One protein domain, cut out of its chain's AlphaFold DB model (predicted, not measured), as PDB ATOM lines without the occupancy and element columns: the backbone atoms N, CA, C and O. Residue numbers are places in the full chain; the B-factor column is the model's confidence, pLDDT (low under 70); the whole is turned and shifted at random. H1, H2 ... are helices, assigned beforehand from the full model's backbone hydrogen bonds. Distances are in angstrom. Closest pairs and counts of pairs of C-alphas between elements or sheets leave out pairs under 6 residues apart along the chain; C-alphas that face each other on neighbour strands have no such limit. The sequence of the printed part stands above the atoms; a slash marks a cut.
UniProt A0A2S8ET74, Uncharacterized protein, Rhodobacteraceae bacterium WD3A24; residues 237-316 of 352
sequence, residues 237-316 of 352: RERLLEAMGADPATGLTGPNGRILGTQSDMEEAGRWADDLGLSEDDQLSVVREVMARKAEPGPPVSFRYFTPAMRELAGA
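What this domain is: This is residues 237 to 316 of the 352 residues of an uncharacterized protein of Rhodobacteraceae bacterium WD3A24 (UniProt A0A2S8ET74). Four helices form two crossed layers: H1 and H3 lie side by side in one, and H2 and H4 run nearly alongside each other in the other. Two long loops, residues 244 to 262 and 294 to 306, fill out the rest, and the tip of the first, at Pro 255, marks the end of the longest axis opposite the end of H4. The printed part has 80 residues with four named helices, H1 to H4 in order, and no named strand; the class is all helix. It is compact, with a radius of gyration of the C-alphas of 11.9 A and spans of 36 by 28 by 16 A.

Where its parts are: H1, residues 237 to 243, begins at C-alpha 237 (33.990, -40.814, -49.649). H2, residues 263 to 276, is 19.4 A long. H3, residues 280 to 293, is 20.3 A long. H4, residues 307 to 316, is 14.3 A long and ends at C-alpha 316 (14.167, -36.889, -34.628).

How they stand to each other: H1 and H3 touch, closest at the C-alphas of Ala 243 and Arg 288, 5.4 A, the same way at a shallow tilt of 32 degrees, only just short of steep. H3 and H4 touch at Val 286 and Met 310, their closest C-alphas, 6.7 A apart, opposite ways at a steep tilt of 67 degrees, only just short of about perpendicular. H2 touches H4 with residues 272 to 276 alone, the same way at a shallow tilt of 14 degrees; the closest C-alphas are those of Leu 276 and Ala 314, 5.8 A. H1 and H4 are apart. In H1, H2, H3 and H4 every O i to N i+4 pair is within hydrogen-bond range.

The domain as a whole: The C-alphas of Pro 255 and Ala 316 are the two farthest apart, 36.8 A. The printed part has no cut. The links H1 to H2 and H3 to H4 are long, and H2 to H3 is tight. Residues 254 to 256 have pLDDT under 70.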
ATOM      1  N   ARG A 237      32.879 -40.412 -50.523       94.00
ATOM      2  CA  ARG A 237      33.990 -40.814 -49.649       94.00
ATOM      3  C   ARG A 237      34.906 -39.637 -49.308       94.00
ATOM      4  O   ARG A 237      35.194 -39.420 -48.137       94.00
ATOM      5  N   GLU A 238      35.371 -38.900 -50.315       93.81
ATOM      6  CA  GLU A 238      36.257 -37.741 -50.131       93.81
ATOM      7  C   GLU A 238      35.583 -36.660 -49.281       93.81
ATOM      8  O   GLU A 238      36.203 -36.142 -48.356       93.81
ATOM      9  N   ARG A 239      34.291 -36.398 -49.519       95.06
ATOM     10  CA  ARG A 239      33.496 -35.441 -48.735       95.06
ATOM     11  C   ARG A 239      33.362 -35.856 -47.266       95.06
ATOM     12  O   ARG A 239      33.487 -35.012 -46.377       95.06
ATOM     13  N   LEU A 240      33.144 -37.144 -46.986       94.69
ATOM     14  CA  LEU A 240      33.094 -37.667 -45.614       94.69
ATOM     15  C   LEU A 240      34.457 -37.569 -44.919       94.69
ATOM     16  O   LEU A 240      34.521 -37.147 -43.766       94.69
ATOM     17  N   LEU A 241      35.543 -37.927 -45.612       93.75
ATOM     18  CA  LEU A 241      36.915 -37.820 -45.099       93.75
ATOM     19  C   LEU A 241      37.284 -36.380 -44.754       93.75
ATOM     20  O   LEU A 241      37.759 -36.122 -43.647       93.75
ATOM     21  N   GLU A 242      36.970 -35.448 -45.648       93.00
ATOM     22  CA  GLU A 242      37.147 -34.019 -45.417       93.00
ATOM     23  C   GLU A 242      36.355 -33.548 -44.186       93.00
ATOM     24  O   GLU A 242      36.906 -32.884 -43.309       93.00
ATOM     25  N   ALA A 243      35.086 -33.957 -44.057       93.75
ATOM     26  CA  ALA A 243      34.244 -33.623 -42.906       93.75
ATOM     27  C   ALA A 243      34.786 -34.166 -41.569       93.75
ATOM     28  O   ALA A 243      34.519 -33.588 -40.515       93.75
ATOM     29  N   MET A 244      35.564 -35.252 -41.600       90.81
ATOM     30  CA  MET A 244      36.237 -35.816 -40.426       90.81
ATOM     31  C   MET A 244      37.597 -35.178 -40.120       90.81
ATOM     32  O   MET A 244      38.188 -35.493 -39.086       90.81
ATOM     33  N   GLY A 245      38.107 -34.310 -40.998       88.94
ATOM     34  CA  GLY A 245      39.463 -33.768 -40.906       88.94
ATOM     35  C   GLY A 245      40.552 -34.781 -41.279       88.94
ATOM     36  O   GLY A 245      41.674 -34.682 -40.786       88.94
ATOM     37  N   ALA A 246      40.216 -35.778 -42.102       89.12
ATOM     38  CA  ALA A 246      41.169 -36.697 -42.716       89.12
ATOM     39  C   ALA A 246      41.534 -36.225 -44.135       89.12
ATOM     40  O   ALA A 246      40.792 -35.462 -44.749       89.12
ATOM     41  N   ASP A 247      42.667 -36.691 -44.668       87.31
ATOM     42  CA  ASP A 247      43.043 -36.407 -46.059       87.31
ATOM     43  C   ASP A 247      42.023 -37.039 -47.031       87.31
ATOM     44  O   ASP A 247      41.859 -38.263 -47.001       87.31
ATOM     45  N   PRO A 248      41.350 -36.262 -47.905       86.75
ATOM     46  CA  PRO A 248      40.348 -36.789 -48.831       86.75
ATOM     47  C   PRO A 248      40.902 -37.849 -49.788       86.75
ATOM     48  O   PRO A 248      40.218 -38.829 -50.089       86.75
ATOM     49  N   ALA A 249      42.154 -37.689 -50.232       82.12
ATOM     50  CA  ALA A 249      42.754 -38.572 -51.226       82.12
ATOM     51  C   ALA A 249      43.150 -39.923 -50.613       82.12
ATOM     52  O   ALA A 249      42.746 -40.982 -51.098       82.12
ATOM     53  N   THR A 250      43.918 -39.904 -49.522       82.06
ATOM     54  CA  THR A 250      44.464 -41.134 -48.923       82.06
ATOM     55  C   THR A 250      43.582 -41.725 -47.825       82.06
ATOM     56  O   THR A 250      43.651 -42.922 -47.557       82.06
ATOM     57  N   GLY A 251      42.730 -40.917 -47.185       80.56
ATOM     58  CA  GLY A 251      41.991 -41.287 -45.977       80.56
ATOM     59  C   GLY A 251      42.879 -41.476 -44.744       80.56
ATOM     60  O   GLY A 251      42.425 -42.012 -43.738       80.56
ATOM     61  N   LEU A 252      44.153 -41.085 -44.801       78.12
ATOM     62  CA  LEU A 252      45.113 -41.371 -43.742       78.12
ATOM     63  C   LEU A 252      44.895 -40.458 -42.528       78.12
ATOM     64  O   LEU A 252      44.791 -39.236 -42.658       78.12
ATOM     65  N   THR A 253      44.866 -41.049 -41.332       74.50
ATOM     66  CA  THR A 253      44.682 -40.308 -40.077       74.50
ATOM     67  C   THR A 253      45.878 -40.421 -39.136       74.50
ATOM     68  O   THR A 253      46.071 -41.446 -38.483       74.50
ATOM     69  N   GLY A 254      46.646 -39.332 -39.023       63.22
ATOM     70  CA  GLY A 254      47.604 -39.085 -37.940       63.22
ATOM     71  C   GLY A 254      48.712 -40.140 -37.714       63.22
ATOM     72  O   GLY A 254      48.912 -41.041 -38.527       63.22
ATOM     73  N   PRO A 255      49.449 -40.050 -36.585       51.19
ATOM     74  CA  PRO A 255      50.671 -40.830 -36.320       51.19
ATOM     75  C   PRO A 255      50.491 -42.356 -36.287       51.19
ATOM     76  O   PRO A 255      51.467 -43.089 -36.411       51.19
ATOM     77  N   ASN A 256      49.256 -42.836 -36.117       62.81
ATOM     78  CA  ASN A 256      48.939 -44.264 -36.032       62.81
ATOM     79  C   ASN A 256      48.728 -44.922 -37.406       62.81
ATOM     80  O   ASN A 256      48.494 -46.127 -37.460       62.81
ATOM     81  N   GLY A 257      48.777 -44.153 -38.504       73.25
ATOM     82  CA  GLY A 257      48.773 -44.678 -39.875       73.25
ATOM     83  C   GLY A 257      47.509 -45.445 -40.271       73.25
ATOM     84  O   GLY A 257      47.521 -46.187 -41.251       73.25
ATOM     85  N   ARG A 258      46.415 -45.306 -39.513       81.25
ATOM     86  CA  ARG A 258      45.151 -45.960 -39.851       81.25
ATOM     87  C   ARG A 258      44.501 -45.230 -41.022       81.25
ATOM     88  O   ARG A 258      44.444 -44.001 -41.033       81.25
ATOM     89  N   ILE A 259      44.013 -46.010 -41.980       89.38
ATOM     90  CA  ILE A 259      43.299 -45.525 -43.159       89.38
ATOM     91  C   ILE A 259      41.803 -45.518 -42.831       89.38
ATOM     92  O   ILE A 259      41.244 -46.555 -42.474       89.38
ATOM     93  N   LEU A 260      41.176 -44.349 -42.920       88.69
ATOM     94  CA  LEU A 260      39.729 -44.166 -42.908       88.69
ATOM     95  C   LEU A 260      39.158 -44.230 -44.325       88.69
ATOM     96  O   LEU A 260      39.839 -43.981 -45.322       88.69
ATOM     97  N   GLY A 261      37.865 -44.534 -44.411       91.25
ATOM     98  CA  GLY A 261      37.183 -44.668 -45.695       91.25
ATOM     99  C   GLY A 261      37.583 -45.959 -46.404       91.25
ATOM    100  O   GLY A 261      37.691 -45.984 -47.628       91.25
ATOM    101  N   THR A 262      37.864 -47.019 -45.643       92.56
ATOM    102  CA  THR A 262      37.985 -48.377 -46.190       92.56
ATOM    103  C   THR A 262      36.636 -48.858 -46.736       92.56
ATOM    104  O   THR A 262      35.602 -48.242 -46.476       92.56
ATOM    105  N   GLN A 263      36.606 -49.986 -47.452       91.19
ATOM    106  CA  GLN A 263      35.340 -50.573 -47.908       91.19
ATOM    107  C   GLN A 263      34.365 -50.810 -46.744       91.19
ATOM    108  O   GLN A 263      33.195 -50.457 -46.848       91.19
ATOM    109  N   SER A 264      34.858 -51.297 -45.600       90.56
ATOM    110  CA  SER A 264      34.029 -51.497 -44.406       90.56
ATOM    111  C   SER A 264      33.461 -50.188 -43.843       90.56
ATOM    112  O   SER A 264      32.350 -50.192 -43.320       90.56
ATOM    113  N   ASP A 265      34.201 -49.078 -43.932       93.62
ATOM    114  CA  ASP A 265      33.700 -47.762 -43.523       93.62
ATOM    115  C   ASP A 265      32.607 -47.269 -44.483       93.62
ATOM    116  O   ASP A 265      31.577 -46.761 -44.041       93.62
ATOM    117  N   MET A 266      32.797 -47.460 -45.792       96.31
ATOM    118  CA  MET A 266      31.810 -47.060 -46.798       96.31
ATOM    119  C   MET A 266      30.544 -47.921 -46.757       96.31
ATOM    120  O   MET A 266      29.457 -47.397 -46.975       96.31
ATOM    121  N   GLU A 267      30.651 -49.206 -46.416       95.19
ATOM    122  CA  GLU A 267      29.494 -50.063 -46.130       95.19
ATOM    123  C   GLU A 267      28.706 -49.558 -44.913       95.19
ATOM    124  O   GLU A 267      27.477 -49.558 -44.928       95.19
ATOM    125  N   GLU A 268      29.390 -49.089 -43.865       96.69
ATOM    126  CA  GLU A 268      28.726 -48.479 -42.710       96.69
ATOM    127  C   GLU A 268      28.028 -47.161 -43.096       96.69
ATOM    128  O   GLU A 268      26.897 -46.941 -42.669       96.69
ATOM    129  N   ALA A 269      28.635 -46.330 -43.955       95.56
ATOM    130  CA  ALA A 269      27.969 -45.144 -44.507       95.56
ATOM    131  C   ALA A 269      26.750 -45.499 -45.375       95.56
ATOM    132  O   ALA A 269      25.713 -44.844 -45.278       95.56
ATOM    133  N   GLY A 270      26.848 -46.563 -46.180       95.75
ATOM    134  CA  GLY A 270      25.735 -47.093 -46.971       95.75
ATOM    135  C   GLY A 270      24.547 -47.490 -46.095       95.75
ATOM    136  O   GLY A 270      23.421 -47.086 -46.367       95.75
ATOM    137  N   ARG A 271      24.800 -48.147 -44.955       96.06
ATOM    138  CA  ARG A 271      23.740 -48.484 -43.986       96.06
ATOM    139  C   ARG A 271      23.014 -47.265 -43.431       96.06
ATOM    140  O   ARG A 271      21.838 -47.363 -43.107       96.06
ATOM    141  N   TRP A 272      23.663 -46.108 -43.306       96.69
ATOM    142  CA  TRP A 272      22.956 -44.893 -42.882       96.69
ATOM    143  C   TRP A 272      21.969 -44.400 -43.943       96.69
ATOM    144  O   TRP A 272      20.908 -43.886 -43.589       96.69
ATOM    145  N   ALA A 273      22.285 -44.572 -45.225       94.56
ATOM    146  CA  ALA A 273      21.340 -44.286 -46.297       94.56
ATOM    147  C   ALA A 273      20.202 -45.317 -46.314       94.56
ATOM    148  O   ALA A 273      19.035 -44.931 -46.285       94.56
ATOM    149  N   ASP A 274      20.541 -46.607 -46.281       94.56
ATOM    150  CA  ASP A 274      19.581 -47.699 -46.463       94.56
ATOM    151  C   ASP A 274      18.664 -47.901 -45.245       94.56
ATOM    152  O   ASP A 274      17.441 -47.957 -45.385       94.56
ATOM    153  N   ASP A 275      19.232 -47.977 -44.037       94.44
ATOM    154  CA  ASP A 275      18.484 -48.326 -42.821       94.44
ATOM    155  C   ASP A 275      17.824 -47.104 -42.169       94.44
ATOM    156  O   ASP A 275      16.784 -47.223 -41.517       94.44
ATOM    157  N   LEU A 276      18.450 -45.927 -42.285       94.75
ATOM    158  CA  LEU A 276      18.005 -44.701 -41.608       94.75
ATOM    159  C   LEU A 276      17.384 -43.672 -42.562       94.75
ATOM    160  O   LEU A 276      16.845 -42.668 -42.090       94.75
ATOM    161  N   GLY A 277      17.447 -43.901 -43.877       93.81
ATOM    162  CA  GLY A 277      16.907 -42.987 -44.884       93.81
ATOM    163  C   GLY A 277      17.611 -41.627 -44.918       93.81
ATOM    164  O   GLY A 277      16.978 -40.620 -45.235       93.81
ATOM    165  N   LEU A 278      18.889 -41.560 -44.527       94.69
ATOM    166  CA  LEU A 278      19.652 -40.312 -44.487       94.69
ATOM    167  C   LEU A 278      20.314 -40.031 -45.836       94.69
ATOM    168  O   LEU A 278      21.044 -40.871 -46.362       94.69
ATOM    169  N   SER A 279      20.112 -38.821 -46.360       96.38
ATOM    170  CA  SER A 279      20.796 -38.376 -47.578       96.38
ATOM    171  C   SER A 279      22.291 -38.141 -47.329       96.38
ATOM    172  O   SER A 279      22.721 -37.973 -46.187       96.38
ATOM    173  N   GLU A 280      23.096 -38.097 -48.394       95.75
ATOM    174  CA  GLU A 280      24.533 -37.801 -48.289       95.75
ATOM    175  C   GLU A 280      24.807 -36.475 -47.563       95.75
ATOM    176  O   GLU A 280      25.698 -36.405 -46.714       95.75
ATOM    177  N   ASP A 281      24.006 -35.443 -47.833       95.75
ATOM    178  CA  ASP A 281      24.143 -34.128 -47.200       95.75
ATOM    179  C   ASP A 281      23.822 -34.176 -45.701       95.75
ATOM    180  O   ASP A 281      24.496 -33.527 -44.896       95.75
ATOM    181  N   ASP A 282      22.850 -35.001 -45.302       95.88
ATOM    182  CA  ASP A 282      22.539 -35.220 -43.889       95.88
ATOM    183  C   ASP A 282      23.708 -35.885 -43.175       95.88
ATOM    184  O   ASP A 282      24.109 -35.448 -42.095       95.88
ATOM    185  N   GLN A 283      24.298 -36.906 -43.803       97.00
ATOM    186  CA  GLN A 283      25.457 -37.601 -43.252       97.00
ATOM    187  C   GLN A 283      26.626 -36.627 -43.052       97.00
ATOM    188  O   GLN A 283      27.212 -36.571 -41.969       97.00
ATOM    189  N   LEU A 284      26.931 -35.809 -44.063       96.88
ATOM    190  CA  LEU A 284      27.985 -34.795 -43.983       96.88
ATOM    191  C   LEU A 284      27.715 -33.771 -42.874       96.88
ATOM    192  O   LEU A 284      28.642 -33.403 -42.147       96.88
ATOM    193  N   SER A 285      26.464 -33.328 -42.711       96.44
ATOM    194  CA  SER A 285      26.094 -32.386 -41.651       96.44
ATOM    195  C   SER A 285      26.308 -32.985 -40.263       96.44
ATOM    196  O   SER A 285      26.924 -32.338 -39.414       96.44
ATOM    197  N   VAL A 286      25.868 -34.228 -40.034       97.06
ATOM    198  CA  VAL A 286      26.040 -34.896 -38.734       97.06
ATOM    199  C   VAL A 286      27.516 -35.096 -38.420       97.06
ATOM    200  O   VAL A 286      27.950 -34.818 -37.302       97.06
ATOM    201  N   VAL A 287      28.312 -35.545 -39.393       96.44
ATOM    202  CA  VAL A 287      29.754 -35.750 -39.196       96.44
ATOM    203  C   VAL A 287      30.431 -34.443 -38.782       96.44
ATOM    204  O   VAL A 287      31.148 -34.427 -37.781       96.44
ATOM    205  N   ARG A 288      30.154 -33.335 -39.483       95.69
ATOM    206  CA  ARG A 288      30.706 -32.013 -39.138       95.69
ATOM    207  C   ARG A 288      30.291 -31.565 -37.741       95.69
ATOM    208  O   ARG A 288      31.127 -31.077 -36.986       95.69
ATOM    209  N   GLU A 289      29.027 -31.753 -37.378       95.38
ATOM    210  CA  GLU A 289      28.513 -31.385 -36.061       95.38
ATOM    211  C   GLU A 289      29.177 -32.187 -34.933       95.38
ATOM    212  O   GLU A 289      29.633 -31.615 -33.940       95.38
ATOM    213  N   VAL A 290      29.275 -33.508 -35.091       96.06
ATOM    214  CA  VAL A 290      29.912 -34.389 -34.108       96.06
ATOM    215  C   VAL A 290      31.391 -34.040 -33.953       96.06
ATOM    216  O   VAL A 290      31.887 -33.951 -32.830       96.06
ATOM    217  N   MET A 291      32.090 -33.794 -35.062       94.06
ATOM    218  CA  MET A 291      33.502 -33.417 -35.033       94.06
ATOM    219  C   MET A 291      33.732 -32.033 -34.426       94.06
ATOM    220  O   MET A 291      34.711 -31.859 -33.707       94.06
ATOM    221  N   ALA A 292      32.820 -31.077 -34.622       92.56
ATOM    222  CA  ALA A 292      32.894 -29.760 -33.989       92.56
ATOM    223  C   ALA A 292      32.693 -29.814 -32.463       92.56
ATOM    224  O   ALA A 292      33.258 -29.001 -31.734       92.56
ATOM    225  N   ARG A 293      31.899 -30.772 -31.966       91.00
ATOM    226  CA  ARG A 293      31.651 -30.975 -30.525       91.00
ATOM    227  C   ARG A 293      32.745 -31.790 -29.828       91.00
ATOM    228  O   ARG A 293      32.786 -31.830 -28.597       91.00
ATOM    229  N   LYS A 294      33.595 -32.485 -30.583       89.50
ATOM    230  CA  LYS A 294      34.601 -33.394 -30.031       89.50
ATOM    231  C   LYS A 294      35.710 -32.610 -29.321       89.50
ATOM    232  O   LYS A 294      36.363 -31.762 -29.917       89.50
ATOM    233  N   ALA A 295      35.949 -32.935 -28.049       79.81
ATOM    234  CA  ALA A 295      36.970 -32.275 -27.229       79.81
ATOM    235  C   ALA A 295      38.411 -32.704 -27.573       79.81
ATOM    236  O   ALA A 295      39.347 -31.930 -27.382       79.81
ATOM    237  N   GLU A 296      38.603 -33.934 -28.060       79.62
ATOM    238  CA  GLU A 296      39.927 -34.459 -28.408       79.62
ATOM    239  C   GLU A 296      40.311 -34.121 -29.856       79.62
ATOM    240  O   GLU A 296      39.552 -34.454 -30.777       79.62
ATOM    241  N   PRO A 297      41.498 -33.525 -30.087       75.31
ATOM    242  CA  PRO A 297      41.948 -33.171 -31.421       75.31
ATOM    243  C   PRO A 297      42.284 -34.429 -32.225       75.31
ATOM    244  O   PRO A 297      43.178 -35.198 -31.874       75.31
ATOM    245  N   GLY A 298      41.575 -34.613 -33.336       79.38
ATOM    246  CA  GLY A 298      41.898 -35.610 -34.347       79.38
ATOM    247  C   GLY A 298      40.684 -36.383 -34.866       79.38
ATOM    248  O   GLY A 298      39.666 -36.503 -34.171       79.38
ATOM    249  N   PRO A 299      40.789 -36.933 -36.083       84.38
ATOM    250  CA  PRO A 299      39.741 -37.744 -36.689       84.38
ATOM    251  C   PRO A 299      39.465 -39.011 -35.854       84.38
ATOM    252  O   PRO A 299      40.336 -39.491 -35.121       84.38
ATOM    253  N   PRO A 300      38.239 -39.554 -35.896       89.00
ATOM    254  CA  PRO A 300      37.908 -40.797 -35.217       89.00
ATOM    255  C   PRO A 300      38.558 -41.996 -35.909       89.00
ATOM    256  O   PRO A 300      39.079 -41.915 -37.011       89.00
ATOM    257  N   VAL A 301      38.504 -43.145 -35.246       89.00
ATOM    258  CA  VAL A 301      39.188 -44.370 -35.684       89.00
ATOM    259  C   VAL A 301      38.378 -45.162 -36.733       89.00
ATOM    260  O   VAL A 301      38.922 -46.039 -37.400       89.00
ATOM    261  N   SER A 302      37.080 -44.879 -36.887       92.56
ATOM    262  CA  SER A 302      36.184 -45.561 -37.839       92.56
ATOM    263  C   SER A 302      34.872 -44.801 -38.030       92.56
ATOM    264  O   SER A 302      34.459 -44.081 -37.117       92.56
ATOM    265  N   PHE A 303      34.149 -45.073 -39.120       94.69
ATOM    266  CA  PHE A 303      32.847 -44.439 -39.394       94.69
ATOM    267  C   PHE A 303      31.774 -44.800 -38.362       94.69
ATOM    268  O   PHE A 303      30.925 -43.977 -38.035       94.69
ATOM    269  N   ARG A 304      31.878 -45.978 -37.736       95.88
ATOM    270  CA  ARG A 304      30.987 -46.426 -36.648       95.88
ATOM    271  C   ARG A 304      30.866 -45.454 -35.477       95.88
ATOM    272  O   ARG A 304      29.888 -45.509 -34.738       95.88
ATOM    273  N   TYR A 305      31.849 -44.574 -35.308       94.69
ATOM    274  CA  TYR A 305      31.811 -43.507 -34.316       94.69
ATOM    275  C   TYR A 305      30.584 -42.593 -34.480       94.69
ATOM    276  O   TYR A 305      30.035 -42.127 -33.486       94.69
ATOM    277  N   PHE A 306      30.114 -42.386 -35.714       96.44
ATOM    278  CA  PHE A 306      28.992 -41.495 -36.023       96.44
ATOM    279  C   PHE A 306      27.625 -42.183 -35.988       96.44
ATOM    280  O   PHE A 306      26.609 -41.498 -35.889       96.44
ATOM    281  N   THR A 307      27.571 -43.519 -36.013       96.69
ATOM    282  CA  THR A 307      26.314 -44.284 -36.070       96.69
ATOM    283  C   THR A 307      25.296 -43.885 -34.984       96.69
ATOM    284  O   THR A 307      24.113 -43.768 -35.312       96.69
ATOM    285  N   PRO A 308      25.678 -43.625 -33.713       97.31
ATOM    286  CA  PRO A 308      24.728 -43.150 -32.705       97.31
ATOM    287  C   PRO A 308      24.072 -41.806 -33.061       97.31
ATOM    288  O   PRO A 308      22.856 -41.681 -32.944       97.31
ATOM    289  N   ALA A 309      24.851 -40.839 -33.555       96.38
ATOM    290  CA  ALA A 309      24.349 -39.518 -33.935       96.38
ATOM    291  C   ALA A 309      23.461 -39.581 -35.191       96.38
ATOM    292  O   ALA A 309      22.433 -38.913 -35.266       96.38
ATOM    293  N   MET A 310      23.800 -40.455 -36.145       97.31
ATOM    294  CA  MET A 310      22.958 -40.719 -37.319       97.31
ATOM    295  C   MET A 310      21.580 -41.257 -36.912       97.31
ATOM    296  O   MET A 310      20.551 -40.805 -37.414       97.31
ATOM    297  N   ARG A 311      21.541 -42.193 -35.955       96.44
ATOM    298  CA  ARG A 311      20.281 -42.739 -35.422       96.44
ATOM    299  C   ARG A 311      19.453 -41.687 -34.698       96.44
ATOM    300  O   ARG A 311      18.233 -41.706 -34.819       96.44
ATOM    301  N   GLU A 312      20.096 -40.787 -33.961       94.38
ATOM    302  CA  GLU A 312      19.417 -39.682 -33.283       94.38
ATOM    303  C   GLU A 312      18.747 -38.738 -34.289       94.38
ATOM    304  O   GLU A 312      17.556 -38.455 -34.151       94.38
ATOM    305  N   LEU A 313      19.458 -38.333 -35.350       94.38
ATOM    306  CA  LEU A 313      18.889 -37.496 -36.411       94.38
ATOM    307  C   LEU A 313      17.705 -38.186 -37.106       94.38
ATOM    308  O   LEU A 313      16.650 -37.576 -37.301       94.38
ATOM    309  N   ALA A 314      17.855 -39.465 -37.456       94.12
ATOM    310  CA  ALA A 314      16.791 -40.246 -38.082       94.12
ATOM    311  C   ALA A 314      15.572 -40.402 -37.154       94.12
ATOM    312  O   ALA A 314      14.428 -40.250 -37.586       94.12
ATOM    313  N   GLY A 315      15.808 -40.635 -35.860       91.62
ATOM    314  CA  GLY A 315      14.765 -40.679 -34.838       91.62
ATOM    315  C   GLY A 315      14.028 -39.348 -34.697       91.62
ATOM    316  O   GLY A 315      12.801 -39.335 -34.656       91.62
ATOM    317  N   ALA A 316      14.752 -38.225 -34.699       89.50
ATOM    318  CA  ALA A 316      14.167 -36.889 -34.628       89.50
ATOM    319  C   ALA A 316      13.305 -36.556 -35.858       89.50
ATOM    320  O   ALA A 316      12.259 -35.923 -35.718       89.50
TER     321      ALA A 316